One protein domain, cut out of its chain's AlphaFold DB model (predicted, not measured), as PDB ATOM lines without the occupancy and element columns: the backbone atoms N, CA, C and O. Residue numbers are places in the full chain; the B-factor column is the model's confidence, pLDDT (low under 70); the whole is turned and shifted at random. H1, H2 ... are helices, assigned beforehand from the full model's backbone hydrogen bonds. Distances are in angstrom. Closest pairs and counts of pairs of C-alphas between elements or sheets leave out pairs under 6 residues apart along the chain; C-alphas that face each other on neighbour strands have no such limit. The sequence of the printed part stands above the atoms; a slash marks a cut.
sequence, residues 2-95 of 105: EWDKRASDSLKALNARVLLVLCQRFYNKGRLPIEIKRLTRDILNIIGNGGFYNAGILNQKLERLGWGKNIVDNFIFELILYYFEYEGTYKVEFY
ATOM      1  N   GLU A   2     318.629 167.421 253.868       62.69
ATOM      2  CA  GLU A   2     317.701 167.528 255.025       62.69
ATOM      3  C   GLU A   2     317.428 168.985 255.463       62.69
ATOM      4  O   GLU A   2     316.301 169.345 255.810       62.69
ATOM      5  N   TRP A   3     318.441 169.851 255.357       58.97
ATOM      6  CA  TRP A   3     318.338 171.286 255.652       58.97
ATOM      7  C   TRP A   3     317.411 172.036 254.686       58.97
ATOM      8  O   TRP A   3     316.604 172.855 255.123       58.97
ATOM      9  N   ASP A   4     317.447 171.683 253.399       74.00
ATOM     10  CA  ASP A   4     316.590 172.283 252.367       74.00
ATOM     11  C   ASP A   4     315.113 171.951 252.604       74.00
ATOM     12  O   ASP A   4     314.235 172.802 252.455       74.00
ATOM     13  N   LYS A   5     314.833 170.720 253.054       75.75
ATOM     14  CA  LYS A   5     313.475 170.277 253.383       75.75
ATOM     15  C   LYS A   5     312.920 171.022 254.598       75.75
ATOM     16  O   LYS A   5     311.814 171.548 254.529       75.75
ATOM     17  N   ARG A   6     313.698 171.135 255.682       75.62
ATOM     18  CA  ARG A   6     313.278 171.867 256.891       75.62
ATOM     19  C   ARG A   6     313.034 173.352 256.601       75.62
ATOM     20  O   ARG A   6     312.067 173.915 257.117       75.62
ATOM     21  N   ALA A   7     313.875 173.976 255.776       75.06
ATOM     22  CA  ALA A   7     313.682 175.359 255.348       75.06
ATOM     23  C   ALA A   7     312.392 175.518 254.521       75.06
ATOM     24  O   ALA A   7     311.564 176.368 254.847       75.06
ATOM     25  N   SER A   8     312.165 174.643 253.535       75.88
ATOM     26  CA  SER A   8     310.930 174.600 252.733       75.88
ATOM     27  C   SER A   8     309.672 174.423 253.594       75.88
ATOM     28  O   SER A   8     308.683 175.128 253.408       75.88
ATOM     29  N   ASP A   9     309.684 173.493 254.548       81.00
ATOM     30  CA  ASP A   9     308.521 173.223 255.402       81.00
ATOM     31  C   ASP A   9     308.210 174.408 256.330       81.00
ATOM     32  O   ASP A   9     307.047 174.773 256.519       81.00
ATOM     33  N   SER A  10     309.250 175.060 256.856       79.38
ATOM     34  CA  SER A  10     309.111 176.259 257.695       79.38
ATOM     35  C   SER A  10     308.530 177.433 256.907       79.38
ATOM     36  O   SER A  10     307.655 178.148 257.395       79.38
ATOM     37  N   LEU A  11     308.978 177.597 255.663       73.12
ATOM     38  CA  LEU A  11     308.481 178.618 254.756       73.12
ATOM     39  C   LEU A  11     307.015 178.376 254.352       73.12
ATOM     40  O   LEU A  11     306.201 179.294 254.430       73.12
ATOM     41  N   LYS A  12     306.626 177.134 254.036       78.38
ATOM     42  CA  LYS A  12     305.215 176.771 253.787       78.38
ATOM     43  C   LYS A  12     304.323 177.078 254.990       78.38
ATOM     44  O   LYS A  12     303.223 177.604 254.829       78.38
ATOM     45  N   ALA A  13     304.796 176.768 256.198       78.31
ATOM     46  CA  ALA A  13     304.069 177.069 257.426       78.31
ATOM     47  C   ALA A  13     303.905 178.582 257.645       78.31
ATOM     48  O   ALA A  13     302.843 179.031 258.084       78.31
ATOM     49  N   LEU A  14     304.926 179.375 257.314       78.19
ATOM     50  CA  LEU A  14     304.864 180.834 257.368       78.19
ATOM     51  C   LEU A  14     303.864 181.393 256.346       78.19
ATOM     52  O   LEU A  14     303.029 182.223 256.700       78.19
ATOM     53  N   ASN A  15     303.857 180.859 255.127       79.88
ATOM     54  CA  ASN A  15     302.920 181.269 254.085       79.88
ATOM     55  C   ASN A  15     301.457 180.978 254.437       79.88
ATOM     56  O   ASN A  15     300.582 181.827 254.257       79.88
ATOM     57  N   ALA A  16     301.193 179.816 255.038       81.12
ATOM     58  CA  ALA A  16     299.869 179.492 255.561       81.12
ATOM     59  C   ALA A  16     299.418 180.489 256.646       81.12
ATOM     60  O   ALA A  16     298.252 180.889 256.676       81.12
ATOM     61  N   ARG A  17     300.336 180.942 257.513       86.19
ATOM     62  CA  ARG A  17     300.040 181.971 258.525       86.19
ATOM     63  C   ARG A  17     299.733 183.324 257.894       86.19
ATOM     64  O   ARG A  17     298.790 183.977 258.330       86.19
ATOM     65  N   VAL A  18     300.471 183.729 256.862       84.56
ATOM     66  CA  VAL A  18     300.207 184.983 256.136       84.56
ATOM     67  C   VAL A  18     298.816 184.969 255.510       84.56
ATOM     68  O   VAL A  18     298.058 185.925 255.684       84.56
ATOM     69  N   LEU A  19     298.433 183.861 254.872       82.75
ATOM     70  CA  LEU A  19     297.094 183.703 254.307       82.75
ATOM     71  C   LEU A  19     296.000 183.804 255.383       82.75
ATOM     72  O   LEU A  19     294.983 184.468 255.171       82.75
ATOM     73  N   LEU A  20     296.206 183.189 256.551       86.75
ATOM     74  CA  LEU A  20     295.272 183.289 257.678       86.75
ATOM     75  C   LEU A  20     295.123 184.734 258.171       86.75
ATOM     76  O   LEU A  20     293.998 185.191 258.375       86.75
ATOM     77  N   VAL A  21     296.230 185.467 258.308       90.50
ATOM     78  CA  VAL A  21     296.213 186.879 258.724       90.50
ATOM     79  C   VAL A  21     295.486 187.748 257.694       90.50
ATOM     80  O   VAL A  21     294.668 188.587 258.074       90.50
ATOM     81  N   LEU A  22     295.725 187.529 256.397       88.12
ATOM     82  CA  LEU A  22     295.012 188.217 255.315       88.12
ATOM     83  C   LEU A  22     293.501 187.969 255.389       88.12
ATOM     84  O   LEU A  22     292.716 188.920 255.417       88.12
ATOM     85  N   CYS A  23     293.090 186.703 255.487       88.19
ATOM     86  CA  CYS A  23     291.684 186.323 255.625       88.19
ATOM     87  C   CYS A  23     291.040 186.964 256.858       88.19
ATOM     88  O   CYS A  23     289.951 187.529 256.758       88.19
ATOM     89  N   GLN A  24     291.719 186.933 258.009       90.62
ATOM     90  CA  GLN A  24     291.216 187.534 259.242       90.62
ATOM     91  C   GLN A  24     291.039 189.049 259.105       90.62
ATOM     92  O   GLN A  24     290.045 189.599 259.574       90.62
ATOM     93  N   ARG A  25     291.958 189.743 258.425       90.88
ATOM     94  CA  ARG A  25     291.824 191.187 258.197       90.88
ATOM     95  C   ARG A  25     290.656 191.529 257.288       90.88
ATOM     96  O   ARG A  25     289.912 192.453 257.607       90.88
ATOM     97  N   PHE A  26     290.454 190.789 256.201       90.62
ATOM     98  CA  PHE A  26     289.284 191.013 255.352       90.62
ATOM     99  C   PHE A  26     287.978 190.693 256.082       90.62
ATOM    100  O   PHE A  26     287.015 191.449 255.956       90.62
ATOM    101  N   TYR A  27     287.967 189.643 256.903       90.38
ATOM    102  CA  TYR A  27     286.825 189.316 257.750       90.38
ATOM    103  C   TYR A  27     286.507 190.442 258.743       90.38
ATOM    104  O   TYR A  27     285.365 190.884 258.827       90.38
ATOM    105  N   ASN A  28     287.524 190.996 259.412       90.75
ATOM    106  CA  ASN A  28     287.368 192.143 260.315       90.75
ATOM    107  C   ASN A  28     286.893 193.416 259.590       90.75
ATOM    108  O   ASN A  28     286.301 194.292 260.214       90.75
ATOM    109  N   LYS A  29     287.115 193.515 258.272       89.19
ATOM    110  CA  LYS A  29     286.547 194.556 257.396       89.19
ATOM    111  C   LYS A  29     285.137 194.217 256.878       89.19
ATOM    112  O   LYS A  29     284.656 194.870 255.956       89.19
ATOM    113  N   GLY A  30     284.482 193.204 257.445       90.31
ATOM    114  CA  GLY A  30     283.105 192.820 257.132       90.31
ATOM    115  C   GLY A  30     282.949 191.934 255.897       90.31
ATOM    116  O   GLY A  30     281.839 191.817 255.387       90.31
ATOM    117  N   ARG A  31     284.029 191.322 255.391       90.81
ATOM    118  CA  ARG A  31     283.963 190.445 254.212       90.81
ATOM    119  C   ARG A  31     283.644 189.011 254.595       90.81
ATOM    120  O   ARG A  31     284.266 188.424 255.479       90.81
ATOM    121  N   LEU A  32     282.703 188.420 253.872       90.50
ATOM    122  CA  LEU A  32     282.338 187.020 254.023       90.50
ATOM    123  C   LEU A  32     283.417 186.108 253.420       90.50
ATOM    124  O   LEU A  32     284.069 186.486 252.446       90.50
ATOM    125  N   PRO A  33     283.568 184.858 253.894       84.19
ATOM    126  CA  PRO A  33     284.562 183.923 253.353       84.19
ATOM    127  C   PRO A  33     284.496 183.742 251.828       84.19
ATOM    128  O   PRO A  33     285.525 183.655 251.155       84.19
ATOM    129  N   ILE A  34     283.285 183.732 251.259       85.69
ATOM    130  CA  ILE A  34     283.089 183.635 249.807       85.69
ATOM    131  C   ILE A  34     283.565 184.891 249.065       85.69
ATOM    132  O   ILE A  34     284.113 184.788 247.968       85.69
ATOM    133  N   GLU A  35     283.396 186.068 249.668       90.44
ATOM    134  CA  GLU A  35     283.891 187.334 249.131       90.44
ATOM    135  C   GLU A  35     285.410 187.393 249.207       90.44
ATOM    136  O   GLU A  35     286.037 187.752 248.220       90.44
ATOM    137  N   ILE A  36     286.007 186.956 250.318       88.31
ATOM    138  CA  ILE A  36     287.465 186.888 250.487       88.31
ATOM    139  C   ILE A  36     288.081 186.029 249.382       88.31
ATOM    140  O   ILE A  36     289.019 186.456 248.717       88.31
ATOM    141  N   LYS A  37     287.505 184.853 249.103       84.56
ATOM    142  CA  LYS A  37     287.975 183.982 248.015       84.56
ATOM    143  C   LYS A  37     287.935 184.673 246.645       84.56
ATOM    144  O   LYS A  37     288.854 184.498 245.846       84.56
ATOM    145  N   ARG A  38     286.863 185.417 246.350       91.00
ATOM    146  CA  ARG A  38     286.717 186.156 245.083       91.00
ATOM    147  C   ARG A  38     287.684 187.337 245.018       91.00
ATOM    148  O   ARG A  38     288.373 187.485 244.020       91.00
ATOM    149  N   LEU A  39     287.801 188.094 246.103       91.31
ATOM    150  CA  LEU A  39     288.712 189.223 246.238       91.31
ATOM    151  C   LEU A  39     290.168 188.793 246.028       91.31
ATOM    152  O   LEU A  39     290.873 189.412 245.240       91.31
ATOM    153  N   THR A  40     290.606 187.699 246.654       85.12
ATOM    154  CA  THR A  40     291.960 187.160 246.456       85.12
ATOM    155  C   THR A  40     292.220 186.807 244.992       85.12
ATOM    156  O   THR A  40     293.300 187.086 244.477       85.12
ATOM    157  N   ARG A  41     291.232 186.234 244.291       85.81
ATOM    158  CA  ARG A  41     291.343 185.938 242.854       85.81
ATOM    159  C   ARG A  41     291.450 187.207 242.010       85.81
ATOM    160  O   ARG A  41     292.244 187.246 241.078       85.81
ATOM    161  N   ASP A  42     290.675 188.234 242.327       92.12
ATOM    162  CA  ASP A  42     290.721 189.495 241.589       92.12
ATOM    163  C   ASP A  42     292.047 190.228 241.816       92.12
ATOM    164  O   ASP A  42     292.643 190.727 240.865       92.12
ATOM    165  N   ILE A  43     292.563 190.216 243.049       88.75
ATOM    166  CA  ILE A  43     293.897 190.729 243.391       88.75
ATOM    167  C   ILE A  43     294.979 189.986 242.594       88.75
ATOM    168  O   ILE A  43     295.838 190.629 241.991       88.75
ATOM    169  N   LEU A  44     294.904 188.653 242.544       82.25
ATOM    170  CA  LEU A  44     295.786 187.804 241.738       82.25
ATOM    171  C   LEU A  44     295.752 188.184 240.257       82.25
ATOM    172  O   LEU A  44     296.798 188.364 239.648       82.25
ATOM    173  N   ASN A  45     294.564 188.352 239.680       86.44
ATOM    174  CA  ASN A  45     294.414 188.738 238.277       86.44
ATOM    175  C   ASN A  45     294.946 190.153 238.004       86.44
ATOM    176  O   ASN A  45     295.490 190.421 236.935       86.44
ATOM    177  N   ILE A  46     294.785 191.069 238.963       88.06
ATOM    178  CA  ILE A  46     295.286 192.440 238.856       88.06
ATOM    179  C   ILE A  46     296.811 192.453 238.857       88.06
ATOM    180  O   ILE A  46     297.399 193.029 237.947       88.06
ATOM    181  N   ILE A  47     297.427 191.852 239.876       82.56
ATOM    182  CA  ILE A  47     298.882 191.866 240.072       82.56
ATOM    183  C   ILE A  47     299.562 190.945 239.059       82.56
ATOM    184  O   ILE A  47     300.669 191.224 238.603       82.56
ATOM    185  N   GLY A  48     298.874 189.880 238.652       72.62
ATOM    186  CA  GLY A  48     299.446 188.837 237.826       72.62
ATOM    187  C   GLY A  48     299.726 189.206 236.378       72.62
ATOM    188  O   GLY A  48     300.479 188.511 235.702       72.62
ATOM    189  N   ASN A  49     299.215 190.350 235.929       69.69
ATOM    190  CA  ASN A  49     299.612 190.955 234.661       69.69
ATOM    191  C   ASN A  49     300.998 191.627 234.721       69.69
ATOM    192  O   ASN A  49     301.423 192.231 233.738       69.69
ATOM    193  N   GLY A  50     301.692 191.536 235.860       68.19
ATOM    194  CA  GLY A  50     302.970 192.197 236.094       68.19
ATOM    195  C   GLY A  50     302.840 193.720 236.168       68.19
ATOM    196  O   GLY A  50     301.744 194.290 236.081       68.19
ATOM    197  N   GLY A  51     303.983 194.379 236.348       70.19
ATOM    198  CA  GLY A  51     304.092 195.832 236.442       70.19
ATOM    199  C   GLY A  51     304.173 196.364 237.872       70.19
ATOM    200  O   GLY A  51     304.285 195.611 238.839       70.19
ATOM    201  N   PHE A  52     304.135 197.691 237.975       69.25
ATOM    202  CA  PHE A  52     304.326 198.424 239.221       69.25
ATOM    203  C   PHE A  52     303.002 198.611 239.962       69.25
ATOM    204  O   PHE A  52     302.047 199.173 239.415       69.25
ATOM    205  N   TYR A  53     302.951 198.165 241.218       79.31
ATOM    206  CA  TYR A  53     301.766 198.274 242.069       79.31
ATOM    207  C   TYR A  53     302.085 198.966 243.390       79.31
ATOM    208  O   TYR A  53     303.105 198.711 244.022       79.31
ATOM    209  N   ASN A  54     301.144 199.796 243.832       87.94
ATOM    210  CA  ASN A  54     301.018 200.244 245.212       87.94
ATOM    211  C   ASN A  54     299.563 200.026 245.672       87.94
ATOM    212  O   ASN A  54     298.680 199.714 244.860       87.94
ATOM    213  N   ALA A  55     299.295 200.201 246.969       90.38
ATOM    214  CA  ALA A  55     297.955 200.012 247.524       90.38
ATOM    215  C   ALA A  55     296.901 200.910 246.847       90.38
ATOM    216  O   ALA A  55     295.767 200.480 246.634       90.38
ATOM    217  N   GLY A  56     297.263 202.135 246.452       92.19
ATOM    218  CA  GLY A  56     296.371 203.058 245.748       92.19
ATOM    219  C   GLY A  56     295.922 202.520 244.388       92.19
ATOM    220  O   GLY A  56     294.722 202.428 244.124       92.19
ATOM    221  N   ILE A  57     296.870 202.088 243.553       91.25
ATOM    222  CA  ILE A  57     296.602 201.498 242.231       91.25
ATOM    223  C   ILE A  57     295.750 200.233 242.371       91.25
ATOM    224  O   ILE A  57     294.790 200.042 241.617       91.25
ATOM    225  N   LEU A  58     296.068 199.376 243.346       91.62
ATOM    226  CA  LEU A  58     295.298 198.159 243.596       91.62
ATOM    227  C   LEU A  58     293.855 198.485 244.002       91.62
ATOM    228  O   LEU A  58     292.925 197.923 243.425       91.62
ATOM    229  N   ASN A  59     293.647 199.427 244.925       94.69
ATOM    230  CA  ASN A  59     292.301 199.854 245.318       94.69
ATOM    231  C   ASN A  59     291.518 200.464 244.155       94.69
ATOM    232  O   ASN A  59     290.345 200.146 244.010       94.69
ATOM    233  N   GLN A  60     292.144 201.274 243.294       94.69
ATOM    234  CA  GLN A  60     291.471 201.818 242.109       94.69
ATOM    235  C   GLN A  60     290.994 200.708 241.166       94.69
ATOM    236  O   GLN A  60     289.883 200.765 240.637       94.69
ATOM    237  N   LYS A  61     291.821 199.679 240.947       93.69
ATOM    238  CA  LYS A  61     291.437 198.529 240.120       93.69
ATOM    239  C   LYS A  61     290.328 197.702 240.781       93.69
ATOM    240  O   LYS A  61     289.381 197.326 240.100       93.69
ATOM    241  N   LEU A  62     290.402 197.468 242.091       94.44
ATOM    242  CA  LEU A  62     289.362 196.760 242.847       94.44
ATOM    243  C   LEU A  62     288.033 197.526 242.885       94.44
ATOM    244  O   LEU A  62     286.970 196.916 242.773       94.44
ATOM    245  N   GLU A  63     288.074 198.854 242.979       96.44
ATOM    246  CA  GLU A  63     286.885 199.705 242.922       96.44
ATOM    247  C   GLU A  63     286.173 199.566 241.570       96.44
ATOM    248  O   GLU A  63     284.955 199.390 241.540       96.44
ATOM    249  N   ARG A  64     286.924 199.532 240.459       95.62
ATOM    250  CA  ARG A  64     286.371 199.281 239.110       95.62
ATOM    251  C   ARG A  64     285.717 197.904 238.970       95.62
ATOM    252  O   ARG A  64     284.847 197.739 238.124       95.62
ATOM    253  N   LEU A  65     286.119 196.933 239.792       94.75
ATOM    254  CA  LEU A  65     285.504 195.603 239.873       94.75
ATOM    255  C   LEU A  65     284.309 195.547 240.843       94.75
ATOM    256  O   LEU A  65     283.689 194.497 240.989       94.75
ATOM    257  N   GLY A  66     283.967 196.661 241.497       95.12
ATOM    258  CA  GLY A  66     282.807 196.774 242.382       95.12
ATOM    259  C   GLY A  66     283.072 196.439 243.852       95.12
ATOM    260  O   GLY A  66     282.125 196.359 244.630       95.12
ATOM    261  N   TRP A  67     284.332 196.271 244.273       94.06
ATOM    262  CA  TRP A  67     284.652 195.935 245.671       94.06
ATOM    263  C   TRP A  67     284.461 197.099 246.653       94.06
ATOM    264  O   TRP A  67     284.294 196.875 247.855       94.06
ATOM    265  N   GLY A  68     284.444 198.331 246.139       90.44
ATOM    266  CA  GLY A  68     284.397 199.566 246.917       90.44
ATOM    267  C   GLY A  68     285.781 200.173 247.152       90.44
ATOM    268  O   GLY A  68     286.786 199.710 246.615       90.44
ATOM    269  N   LYS A  69     285.821 201.244 247.949       89.94
ATOM    270  CA  LYS A  69     287.035 202.032 248.209       89.94
ATOM    271  C   LYS A  69     287.830 201.479 249.394       89.94
ATOM    272  O   LYS A  69     287.245 200.990 250.356       89.94
ATOM    273  N   ASN A  70     289.156 201.635 249.347       88.56
ATOM    274  CA  ASN A  70     290.082 201.405 250.470       88.56
ATOM    275  C   ASN A  70     289.967 200.017 251.138       88.56
ATOM    276  O   ASN A  70     290.080 199.869 252.358       88.56
ATOM    277  N   ILE A  71     289.754 198.983 250.324       91.62
ATOM    278  CA  ILE A  71     289.684 197.582 250.758       91.62
ATOM    279  C   ILE A  71     291.044 197.124 251.287       91.62
ATOM    280  O   ILE A  71     291.139 196.507 252.354       91.62
ATOM    281  N   VAL A  72     292.100 197.472 250.554       91.88
ATOM    282  CA  VAL A  72     293.482 197.096 250.842       91.88
ATOM    283  C   VAL A  72     294.207 198.296 251.443       91.88
ATOM    284  O   VAL A  72     294.394 199.305 250.778       91.88
ATOM    285  N   ASP A  73     294.608 198.213 252.707       90.12
ATOM    286  CA  ASP A  73     295.556 199.178 253.279       90.12
ATOM    287  C   ASP A  73     297.003 198.741 252.995       90.12
ATOM    288  O   ASP A  73     297.232 197.636 252.500       90.12
ATOM    289  N   ASN A  74     297.981 199.600 253.298       88.56
ATOM    290  CA  ASN A  74     299.397 199.316 253.039       88.56
ATOM    291  C   ASN A  74     299.866 198.018 253.707       88.56
ATOM    292  O   ASN A  74     300.615 197.259 253.106       88.56
ATOM    293  N   PHE A  75     299.361 197.709 254.903       89.06
ATOM    294  CA  PHE A  75     299.724 196.480 255.600       89.06
ATOM    295  C   PHE A  75     299.163 195.234 254.900       89.06
ATOM    296  O   PHE A  75     299.872 194.250 254.701       89.06
ATOM    297  N   ILE A  76     297.888 195.256 254.491       90.94
ATOM    298  CA  ILE A  76     297.299 194.175 253.684       90.94
ATOM    299  C   ILE A  76     298.053 194.042 252.354       90.94
ATOM    300  O   ILE A  76     298.291 192.923 251.906       90.94
ATOM    301  N   PHE A  77     298.447 195.160 251.740       89.44
ATOM    302  CA  PHE A  77     299.220 195.166 250.503       89.44
ATOM    303  C   PHE A  77     300.576 194.470 250.678       89.44
ATOM    304  O   PHE A  77     300.876 193.551 249.925       89.44
ATOM    305  N   GLU A  78     301.346 194.813 251.709       86.88
ATOM    306  CA  GLU A  78     302.629 194.162 252.017       86.88
ATOM    307  C   GLU A  78     302.486 192.650 252.244       86.88
ATOM    308  O   GLU A  78     303.286 191.868 251.735       86.88
ATOM    309  N   LEU A  79     301.432 192.212 252.941       88.00
ATOM    310  CA  LEU A  79     301.167 190.784 253.134       88.00
ATOM    311  C   LEU A  79     300.833 190.057 251.824       88.00
ATOM    312  O   LEU A  79     301.247 188.914 251.632       88.00
ATOM    313  N   ILE A  80     300.077 190.703 250.933       86.00
ATOM    314  CA  ILE A  80     299.771 190.177 249.597       86.00
ATOM    315  C   ILE A  80     301.066 190.003 248.793       86.00
ATOM    316  O   ILE A  80     301.260 188.969 248.157       86.00
ATOM    317  N   LEU A  81     301.953 190.996 248.842       81.00
ATOM    318  CA  LEU A  81     303.235 190.960 248.143       81.00
ATOM    319  C   LEU A  81     304.130 189.844 248.663       81.00
ATOM    320  O   LEU A  81     304.579 189.017 247.875       81.00
ATOM    321  N   TYR A  82     304.296 189.768 249.983       82.38
ATOM    322  CA  TYR A  82     305.055 188.705 250.630       82.38
ATOM    323  C   TYR A  82     304.560 187.316 250.200       82.38
ATOM    324  O   TYR A  82     305.353 186.436 249.864       82.38
ATOM    325  N   TYR A  83     303.236 187.131 250.161       80.44
ATOM    326  CA  TYR A  83     302.633 185.875 249.729       80.44
ATOM    327  C   TYR A  83     302.977 185.535 248.267       80.44
ATOM    328  O   TYR A  83     303.304 184.385 247.975       80.44
ATOM    329  N   PHE A  84     302.952 186.511 247.353       73.56
ATOM    330  CA  PHE A  84     303.221 186.275 245.926       73.56
ATOM    331  C   PHE A  84     304.694 186.145 245.556       73.56
ATOM    332  O   PHE A  84     305.015 185.356 244.664       73.56
ATOM    333  N   GLU A  85     305.578 186.881 246.226       71.62
ATOM    334  CA  GLU A  85     307.024 186.699 246.080       71.62
ATOM    335  C   GLU A  85     307.428 185.284 246.499       71.62
ATOM    336  O   GLU A  85     308.216 184.633 245.812       71.62
ATOM    337  N   TYR A  86     306.836 184.776 247.585       70.19
ATOM    338  CA  TYR A  86     307.122 183.431 248.067       70.19
ATOM    339  C   TYR A  86     306.628 182.329 247.126       70.19
ATOM    340  O   TYR A  86     307.358 181.374 246.862       70.19
ATOM    341  N   GLU A  87     305.401 182.432 246.608       65.81
ATOM    342  CA  GLU A  87     304.843 181.413 245.704       65.81
ATOM    343  C   GLU A  87     305.547 181.408 244.326       65.81
ATOM    344  O   GLU A  87     305.148 180.670 243.422       65.81
ATOM    345  N   GLY A  88     306.581 182.243 244.131       59.09
ATOM    346  CA  GLY A  88     307.370 182.335 242.901       59.09
ATOM    347  C   GLY A  88     306.533 182.724 241.683       59.09
ATOM    348  O   GLY A  88     306.956 182.521 240.547       59.09
ATOM    349  N   THR A  89     305.316 183.224 241.915       51.97
ATOM    350  CA  THR A  89     304.292 183.353 240.879       51.97
ATOM    351  C   THR A  89     304.415 184.686 240.146       51.97
ATOM    352  O   THR A  89     304.069 184.755 238.970       51.97
ATOM    353  N   TYR A  90     304.954 185.727 240.798       53.50
ATOM    354  CA  TYR A  90     305.079 187.064 240.215       53.50
ATOM    355  C   TYR A  90     306.363 187.773 240.652       53.50
ATOM    356  O   TYR A  90     306.675 187.847 241.836       53.50
ATOM    357  N   LYS A  91     307.083 188.353 239.684       47.88
ATOM    358  CA  LYS A  91     308.156 189.320 239.940       47.88
ATOM    359  C   LYS A  91     307.510 190.706 240.026       47.88
ATOM    360  O   LYS A  91     307.212 191.306 238.996       47.88
ATOM    361  N   VAL A  92     307.199 191.162 241.238       51.94
ATOM    362  CA  VAL A  92     306.605 192.490 241.459       51.94
ATOM    363  C   VAL A  92     307.740 193.507 241.581       51.94
ATOM    364  O   VAL A  92     308.616 193.357 242.425       51.94
ATOM    365  N   GLU A  93     307.760 194.523 240.718       50.12
ATOM    366  CA  GLU A  93     308.710 195.640 240.815       50.12
ATOM    367  C   GLU A  93     307.992 196.830 241.489       50.12
ATOM    368  O   GLU A  93     306.853 197.152 241.148       50.12
ATOM    369  N   PHE A  94     308.608 197.439 242.510       53.53
ATOM    370  CA  PHE A  94     307.948 198.383 243.432       53.53
ATOM    371  C   PHE A  94     308.241 199.858 243.142       53.53
ATOM    372  O   PHE A  94     309.308 200.202 242.639       53.53
ATOM    373  N   TYR A  95     307.325 200.734 243.580       39.44
ATOM    374  CA  TYR A  95     307.592 202.152 243.850       39.44
ATOM    375  C   TYR A  95     307.553 202.374 245.368       39.44
ATOM    376  O   TYR A  95     306.491 202.270 245.985       39.44
TER     377      TYR A  95
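What this domain is: This is residues 2 to 95 of the 105 residues of an uncharacterized protein of Desulfobacteraceae bacterium (UniProt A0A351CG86). One long helix, H1, sticks out of a small helical body as an arm with its residues 2 to 10, while H4 packs side by side with its later part, running back the opposite way. H2 makes a corner with H1 near that helix's last residues, and H3 packs on the last part of H2, with its first residue coming near the first of H4, in a loosely formed circuit. The printed part has 94 residues with four named helices, in the order H1, H2, H3, H4, and no named strand; the class is all helix. It is compact, with a radius of gyration of the C-alphas of 14.0 A, yet elongated, spanning 47 by 29 by 19 A, and the arm makes the length.

Where its parts are: Find C-alpha 2 at (317.701, 167.528, 255.025); from there H1, residues 2 to 28, runs 39.4 A to C-alpha 28 at (287.368, 192.143, 260.315). Next comes H2, residues 33 to 47, 21.1 A long. H3, residues 55 to 64, is 14.3 A long. H4, residues 74 to 86, runs 18.4 A and ends at C-alpha 86 at (307.122, 183.431, 248.067). Residues 87 to 95 follow it with no named element.

How they stand to each other: Begin at H1, whose residues 23 to 27 alone touch H2. Look at Phe 26 and Ile 36, the closest C-alphas of the two, 6.6 A apart; the helices run opposite ways at a steep tilt of 66 degrees. Residues 42 to 46 alone of H2 touch H3, the closest C-alphas being those of Ile 46 and Lys 61, 7.3 A apart. Their tilt of 68 degrees is steep, only just short of about perpendicular, and they run opposite ways. H3 and H4 are close but not clearly touching, about perpendicular at 87 degrees; their closest C-alphas, those of Ala 55 and Asn 74, are 5.7 A apart. H4 touches residues 15 to 25 alone of H1, at a shallow tilt of 30 degrees, opposite ways; the closest C-alphas are those of Asn 15 and Tyr 83, 6.3 A apart. The helix packing is only just mostly crossed, with 1 of 3 touching pairs at a shallow tilt. H2 and H4 are near each other, and H1 and H3 are apart. In H1, H2, H3 and H4 every O i to N i+4 pair is within hydrogen-bond range.

The domain as a whole: The two C-alphas farthest apart are those of Glu 2 and Arg 64, at 47.4 A. Without residues 2 to 10, which stand free, the body spans 30 by 27 by 19 A. The printed part has no cut; the link from H1 to H2 is tight, and those from H2 to H3 and from H3 to H4 are short. The mean pLDDT of the printed part is 81.8; look for values under 70 at residues 2 to 3, 49 to 50, 52 and 87 to 95.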